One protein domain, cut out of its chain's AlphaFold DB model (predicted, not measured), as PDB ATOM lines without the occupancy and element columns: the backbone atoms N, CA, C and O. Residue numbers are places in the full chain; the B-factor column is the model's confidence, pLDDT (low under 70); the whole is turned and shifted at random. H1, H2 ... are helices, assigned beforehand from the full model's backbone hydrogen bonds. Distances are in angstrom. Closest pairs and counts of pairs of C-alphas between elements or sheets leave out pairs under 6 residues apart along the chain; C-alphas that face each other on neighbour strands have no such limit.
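Overview. This is residues 118 to 168 of the 169 residues of an uncharacterized protein of marine sediment metagenome (UniProt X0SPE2). Two helices, H1 and H2, make an open V joined at its point by a tight link, and a longer helix, H3, sticks out beyond H2 as a free arm. The printed part has 51 residues with three named helices, in the order H1, H2, H3, and no named strand; the class is all helix. It is extended, with a radius of gyration of the C-alphas of 16.5 A and spans of 51 by 23 by 16 A.

Along the chain. H1, residues 118 to 130, begins at C-alpha 118 (212.348, 243.619, 188.827) and is 18.3 A long. H2, residues 133 to 145, is 18.9 A long. H3, residues 148 to 166, is 27.8 A long and ends at C-alpha 166 (228.984, 219.836, 170.533).

Arrangement. H1 and H2, a helical hairpin, only just touch, with 3 pairs of C-alphas within 8 A, through residues 128 to 129 and 136 to 139 alone. Their closest C-alphas, of Ile 128 and Arg 136, are 6.2 A apart. They run opposite ways at a steep tilt of 41 degrees. H3 is apart from H1 and from H2. In H1, H2 and H3 every O i to N i+4 pair is within hydrogen-bond range.

Size, cuts and confidence. The C-alphas farthest apart, of Pro 133 and Thr 168, are 51.6 A apart. The printed part has no cut, and both links are tight. The pLDDT is under 70 at residue 118 and residues 147 to 168.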
ATOM      1  N   ASN A 118     213.454 242.732 188.472       68.56
ATOM      2  CA  ASN A 118     212.348 243.619 188.827       68.56
ATOM      3  C   ASN A 118     211.586 244.171 187.613       68.56
ATOM      4  O   ASN A 118     210.361 244.234 187.650       68.56
ATOM      5  N   SER A 119     212.276 244.540 186.532       75.56
ATOM      6  CA  SER A 119     211.639 245.037 185.306       75.56
ATOM      7  C   SER A 119     210.871 243.930 184.585       75.56
ATOM      8  O   SER A 119     209.765 244.164 184.102       75.56
ATOM      9  N   PHE A 120     211.416 242.711 184.566       81.06
ATOM     10  CA  PHE A 120     210.724 241.547 184.018       81.06
ATOM     11  C   PHE A 120     209.467 241.204 184.829       81.06
ATOM     12  O   PHE A 120     208.381 241.084 184.264       81.06
ATOM     13  N   MET A 121     209.585 241.148 186.158       77.69
ATOM     14  CA  MET A 121     208.460 240.873 187.052       77.69
ATOM     15  C   MET A 121     207.354 241.923 186.920       77.69
ATOM     16  O   MET A 121     206.180 241.569 186.858       77.69
ATOM     17  N   GLN A 122     207.704 243.210 186.818       79.12
ATOM     18  CA  GLN A 122     206.729 244.281 186.588       79.12
ATOM     19  C   GLN A 122     205.957 244.097 185.277       79.12
ATOM     20  O   GLN A 122     204.745 244.312 185.248       79.12
ATOM     21  N   LEU A 123     206.634 243.669 184.209       83.38
ATOM     22  CA  LEU A 123     206.012 243.428 182.908       83.38
ATOM     23  C   LEU A 123     205.054 242.229 182.977       83.38
ATOM     24  O   LEU A 123     203.897 242.339 182.572       83.38
ATOM     25  N   VAL A 124     205.497 241.120 183.578       86.19
ATOM     26  CA  VAL A 124     204.676 239.918 183.793       86.19
ATOM     27  C   VAL A 124     203.434 240.242 184.627       86.19
ATOM     28  O   VAL A 124     202.317 239.922 184.217       86.19
ATOM     29  N   PHE A 125     203.589 240.939 185.756       83.62
ATOM     30  CA  PHE A 125     202.450 241.350 186.579       83.62
ATOM     31  C   PHE A 125     201.522 242.327 185.853       83.62
ATOM     32  O   PHE A 125     200.306 242.233 186.009       83.62
ATOM     33  N   GLY A 126     202.065 243.229 185.031       85.50
ATOM     34  CA  GLY A 126     201.276 244.123 184.184       85.50
ATOM     35  C   GLY A 126     200.352 243.354 183.239       85.50
ATOM     36  O   GLY A 126     199.151 243.624 183.191       85.50
ATOM     37  N   VAL A 127     200.886 242.336 182.557       87.94
ATOM     38  CA  VAL A 127     200.105 241.467 181.665       87.94
ATOM     39  C   VAL A 127     199.059 240.681 182.456       87.94
ATOM     40  O   VAL A 127     197.883 240.738 182.110       87.94
ATOM     41  N   ILE A 128     199.433 240.022 183.557       87.06
ATOM     42  CA  ILE A 128     198.491 239.223 184.365       87.06
ATOM     43  C   ILE A 128     197.339 240.085 184.903       87.06
ATOM     44  O   ILE A 128     196.180 239.665 184.899       87.06
ATOM     45  N   ASN A 129     197.629 241.313 185.329       86.06
ATOM     46  CA  ASN A 129     196.615 242.220 185.859       86.06
ATOM     47  C   ASN A 129     195.685 242.793 184.778       86.06
ATOM     48  O   ASN A 129     194.564 243.176 185.106       86.06
ATOM     49  N   SER A 130     196.099 242.801 183.506       88.19
ATOM     50  CA  SER A 130     195.227 243.144 182.373       88.19
ATOM     51  C   SER A 130     194.266 242.022 181.956       88.19
ATOM     52  O   SER A 130     193.329 242.279 181.204       88.19
ATOM     53  N   LEU A 131     194.454 240.791 182.454       89.69
ATOM     54  CA  LEU A 131     193.567 239.665 182.148       89.69
ATOM     55  C   LEU A 131     192.216 239.801 182.854       89.69
ATOM     56  O   LEU A 131     192.119 240.385 183.938       89.69
ATOM     57  N   ASP A 132     191.195 239.176 182.269       89.25
ATOM     58  CA  ASP A 132     189.880 239.013 182.888       89.25
ATOM     59  C   ASP A 132     189.999 238.366 184.289       89.25
ATOM     60  O   ASP A 132     190.825 237.460 184.469       89.25
ATOM     61  N   PRO A 133     189.207 238.796 185.294       87.12
ATOM     62  CA  PRO A 133     189.317 238.305 186.669       87.12
ATOM     63  C   PRO A 133     189.263 236.777 186.817       87.12
ATOM     64  O   PRO A 133     189.979 236.226 187.657       87.12
ATOM     65  N   LEU A 134     188.469 236.083 185.993       81.56
ATOM     66  CA  LEU A 134     188.351 234.622 186.046       81.56
ATOM     67  C   LEU A 134     189.626 233.939 185.541       81.56
ATOM     68  O   LEU A 134     190.137 233.004 186.163       81.56
ATOM     69  N   VAL A 135     190.186 234.446 184.442       84.62
ATOM     70  CA  VAL A 135     191.434 233.933 183.857       84.62
ATOM     71  C   VAL A 135     192.612 234.227 184.781       84.62
ATOM     72  O   VAL A 135     193.442 233.355 185.030       84.62
ATOM     73  N   ARG A 136     192.648 235.428 185.364       85.69
ATOM     74  CA  ARG A 136     193.680 235.859 186.309       85.69
ATOM     75  C   ARG A 136     193.773 234.939 187.526       85.69
ATOM     76  O   ARG A 136     194.871 234.559 187.919       85.69
ATOM     77  N   SER A 137     192.632 234.559 188.104       81.38
ATOM     78  CA  SER A 137     192.592 233.653 189.258       81.38
ATOM     79  C   SER A 137     193.157 232.267 188.923       81.38
ATOM     80  O   SER A 137     193.962 231.735 189.686       81.38
ATOM     81  N   SER A 138     192.815 231.727 187.749       84.25
ATOM     82  CA  SER A 138     193.353 230.451 187.260       84.25
ATOM     83  C   SER A 138     194.868 230.508 187.021       84.25
ATOM     84  O   SER A 138     195.597 229.594 187.406       84.25
ATOM     85  N   VAL A 139     195.366 231.608 186.446       83.31
ATOM     86  CA  VAL A 139     196.803 231.822 186.213       83.31
ATOM     87  C   VAL A 139     197.573 231.928 187.533       83.31
ATOM     88  O   VAL A 139     198.602 231.276 187.676       83.31
ATOM     89  N   TYR A 140     197.071 232.678 188.521       80.62
ATOM     90  CA  TYR A 140     197.724 232.770 189.833       80.62
ATOM     91  C   TYR A 140     197.763 231.435 190.579       80.62
ATOM     92  O   TYR A 140     198.770 231.136 191.215       80.62
ATOM     93  N   ALA A 141     196.701 230.627 190.489       81.31
ATOM     94  CA  ALA A 141     196.689 229.291 191.080       81.31
ATOM     95  C   ALA A 141     197.786 228.408 190.468       81.31
ATOM     96  O   ALA A 141     198.591 227.844 191.198       81.31
ATOM     97  N   LYS A 142     197.895 228.389 189.133       82.38
ATOM     98  CA  LYS A 142     198.944 227.631 188.436       82.38
ATOM     99  C   LYS A 142     200.350 228.130 188.753       82.38
ATOM    100  O   LYS A 142     201.233 227.317 188.968       82.38
ATOM    101  N   LEU A 143     200.566 229.447 188.801       77.75
ATOM    102  CA  LEU A 143     201.875 230.021 189.137       77.75
ATOM    103  C   LEU A 143     202.328 229.666 190.556       77.75
ATOM    104  O   LEU A 143     203.522 229.546 190.794       77.75
ATOM    105  N   LYS A 144     201.387 229.501 191.493       76.19
ATOM    106  CA  LYS A 144     201.684 229.095 192.871       76.19
ATOM    107  C   LYS A 144     202.133 227.633 192.972       76.19
ATOM    108  O   LYS A 144     202.884 227.305 193.883       76.19
ATOM    109  N   ASP A 145     201.675 226.792 192.050       77.69
ATOM    110  CA  ASP A 145     201.993 225.361 192.014       77.69
ATOM    111  C   ASP A 145     203.299 225.055 191.254       77.69
ATOM    112  O   ASP A 145     203.759 223.914 191.266       77.69
ATOM    113  N   ILE A 146     203.908 226.050 190.595       74.44
ATOM    114  CA  ILE A 146     205.190 225.890 189.900       74.44
ATOM    115  C   ILE A 146     206.333 226.032 190.910       74.44
ATOM    116  O   ILE A 146     206.573 227.111 191.454       74.44
ATOM    117  N   ASP A 147     207.067 224.940 191.120       69.25
ATOM    118  CA  ASP A 147     208.331 224.942 191.853       69.25
ATOM    119  C   ASP A 147     209.475 225.390 190.928       69.25
ATOM    120  O   ASP A 147     210.039 224.615 190.151       69.25
ATOM    121  N   VAL A 148     209.783 226.686 190.990       63.34
ATOM    122  CA  VAL A 148     210.759 227.351 190.114       63.34
ATOM    123  C   VAL A 148     212.180 226.813 190.323       63.34
ATOM    124  O   VAL A 148     212.965 226.768 189.373       63.34
ATOM    125  N   ASP A 149     212.518 226.364 191.535       56.94
ATOM    126  CA  ASP A 149     213.873 225.913 191.856       56.94
ATOM    127  C   ASP A 149     214.213 224.595 191.139       56.94
ATOM    128  O   ASP A 149     215.314 224.441 190.603       56.94
ATOM    129  N   MET A 150     213.249 223.676 191.024       56.44
ATOM    130  CA  MET A 150     213.425 222.411 190.303       56.44
ATOM    131  C   MET A 150     213.490 222.580 188.775       56.44
ATOM    132  O   MET A 150     214.280 221.897 188.115       56.44
ATOM    133  N   GLU A 151     212.724 223.503 188.181       58.12
ATOM    134  CA  GLU A 151     212.772 223.747 186.728       58.12
ATOM    135  C   GLU A 151     214.095 224.387 186.275       58.12
ATOM    136  O   GLU A 151     214.649 224.011 185.236       58.12
ATOM    137  N   VAL A 152     214.657 225.304 187.071       56.06
ATOM    138  CA  VAL A 152     215.944 225.955 186.762       56.06
ATOM    139  C   VAL A 152     217.109 224.959 186.828       56.06
ATOM    140  O   VAL A 152     218.027 225.034 186.003       56.06
ATOM    141  N   ILE A 153     217.073 224.007 187.766       52.06
ATOM    142  CA  ILE A 153     218.068 222.927 187.869       52.06
ATOM    143  C   ILE A 153     218.037 222.045 186.612       52.06
ATOM    144  O   ILE A 153     219.086 221.798 186.013       52.06
ATOM    145  N   ASN A 154     216.845 221.655 186.152       56.22
ATOM    146  CA  ASN A 154     216.685 220.831 184.951       56.22
ATOM    147  C   ASN A 154     217.164 221.547 183.674       56.22
ATOM    148  O   ASN A 154     217.818 220.935 182.826       56.22
ATOM    149  N   MET A 155     216.908 222.854 183.538       51.81
ATOM    150  CA  MET A 155     217.397 223.636 182.393       51.81
ATOM    151  C   MET A 155     218.926 223.759 182.357       51.81
ATOM    152  O   MET A 155     219.518 223.719 181.275       51.81
ATOM    153  N   LYS A 156     219.583 223.901 183.517       51.84
ATOM    154  CA  LYS A 156     221.053 223.939 183.593       51.84
ATOM    155  C   LYS A 156     221.669 222.606 183.179       51.84
ATOM    156  O   LYS A 156     222.568 222.608 182.342       51.84
ATOM    157  N   GLN A 157     221.126 221.495 183.679       49.66
ATOM    158  CA  GLN A 157     221.573 220.149 183.305       49.66
ATOM    159  C   GLN A 157     221.426 219.901 181.796       49.66
ATOM    160  O   GLN A 157     222.363 219.434 181.153       49.66
ATOM    161  N   ALA A 158     220.295 220.290 181.194       51.16
ATOM    162  CA  ALA A 158     220.089 220.155 179.752       51.16
ATOM    163  C   ALA A 158     221.110 220.959 178.921       51.16
ATOM    164  O   ALA A 158     221.578 220.484 177.887       51.16
ATOM    165  N   LYS A 159     221.486 222.161 179.384       50.66
ATOM    166  CA  LYS A 159     222.456 223.028 178.697       50.66
ATOM    167  C   LYS A 159     223.896 222.500 178.795       50.66
ATOM    168  O   LYS A 159     224.653 222.616 177.829       50.66
ATOM    169  N   GLU A 160     224.267 221.900 179.926       50.84
ATOM    170  CA  GLU A 160     225.557 221.212 180.102       50.84
ATOM    171  C   GLU A 160     225.676 220.010 179.155       50.84
ATOM    172  O   GLU A 160     226.655 219.913 178.417       50.84
ATOM    173  N   LEU A 161     224.625 219.185 179.063       51.62
ATOM    174  CA  LEU A 161     224.546 218.056 178.128       51.62
ATOM    175  C   LEU A 161     224.702 218.485 176.660       51.62
ATOM    176  O   LEU A 161     225.420 217.837 175.903       51.62
ATOM    177  N   THR A 162     224.089 219.598 176.239       48.16
ATOM    178  CA  THR A 162     224.262 220.100 174.862       48.16
ATOM    179  C   THR A 162     225.693 220.549 174.555       48.16
ATOM    180  O   THR A 162     226.179 220.320 173.450       48.16
ATOM    181  N   TYR A 163     226.394 221.138 175.528       50.88
ATOM    182  CA  TYR A 163     227.773 221.597 175.341       50.88
ATOM    183  C   TYR A 163     228.777 220.439 175.276       50.88
ATOM    184  O   TYR A 163     229.794 220.536 174.590       50.88
ATOM    185  N   GLU A 164     228.497 219.332 175.965       51.56
ATOM    186  CA  GLU A 164     229.297 218.111 175.851       51.56
ATOM    187  C   GLU A 164     229.137 217.448 174.477       51.56
ATOM    188  O   GLU A 164     230.137 217.050 173.887       51.56
ATOM    189  N   VAL A 165     227.921 217.413 173.918       57.09
ATOM    190  CA  VAL A 165     227.662 216.832 172.586       57.09
ATOM    191  C   VAL A 165     228.355 217.628 171.471       57.09
ATOM    192  O   VAL A 165     228.973 217.026 170.591       57.09
ATOM    193  N   GLU A 166     228.325 218.965 171.526       52.59
ATOM    194  CA  GLU A 166     228.984 219.836 170.533       52.59
ATOM    195  C   GLU A 166     230.520 219.762 170.562       52.59
ATOM    196  O   GLU A 166     231.170 220.093 169.574       52.59
ATOM    197  N   LYS A 167     231.125 219.307 171.667       54.31
ATOM    198  CA  LYS A 167     232.586 219.143 171.787       54.31
ATOM    199  C   LYS A 167     233.131 217.847 171.191       54.31
ATOM    200  O   LYS A 167     234.349 217.693 171.116       54.31
ATOM    201  N   THR A 168     232.259 216.923 170.798       50.53
ATOM    202  CA  THR A 168     232.631 215.583 170.310       50.53
ATOM    203  C   THR A 168     232.320 215.332 168.832       50.53
ATOM    204  O   THR A 168     232.336 214.177 168.408       50.53
TER     205      THR A 168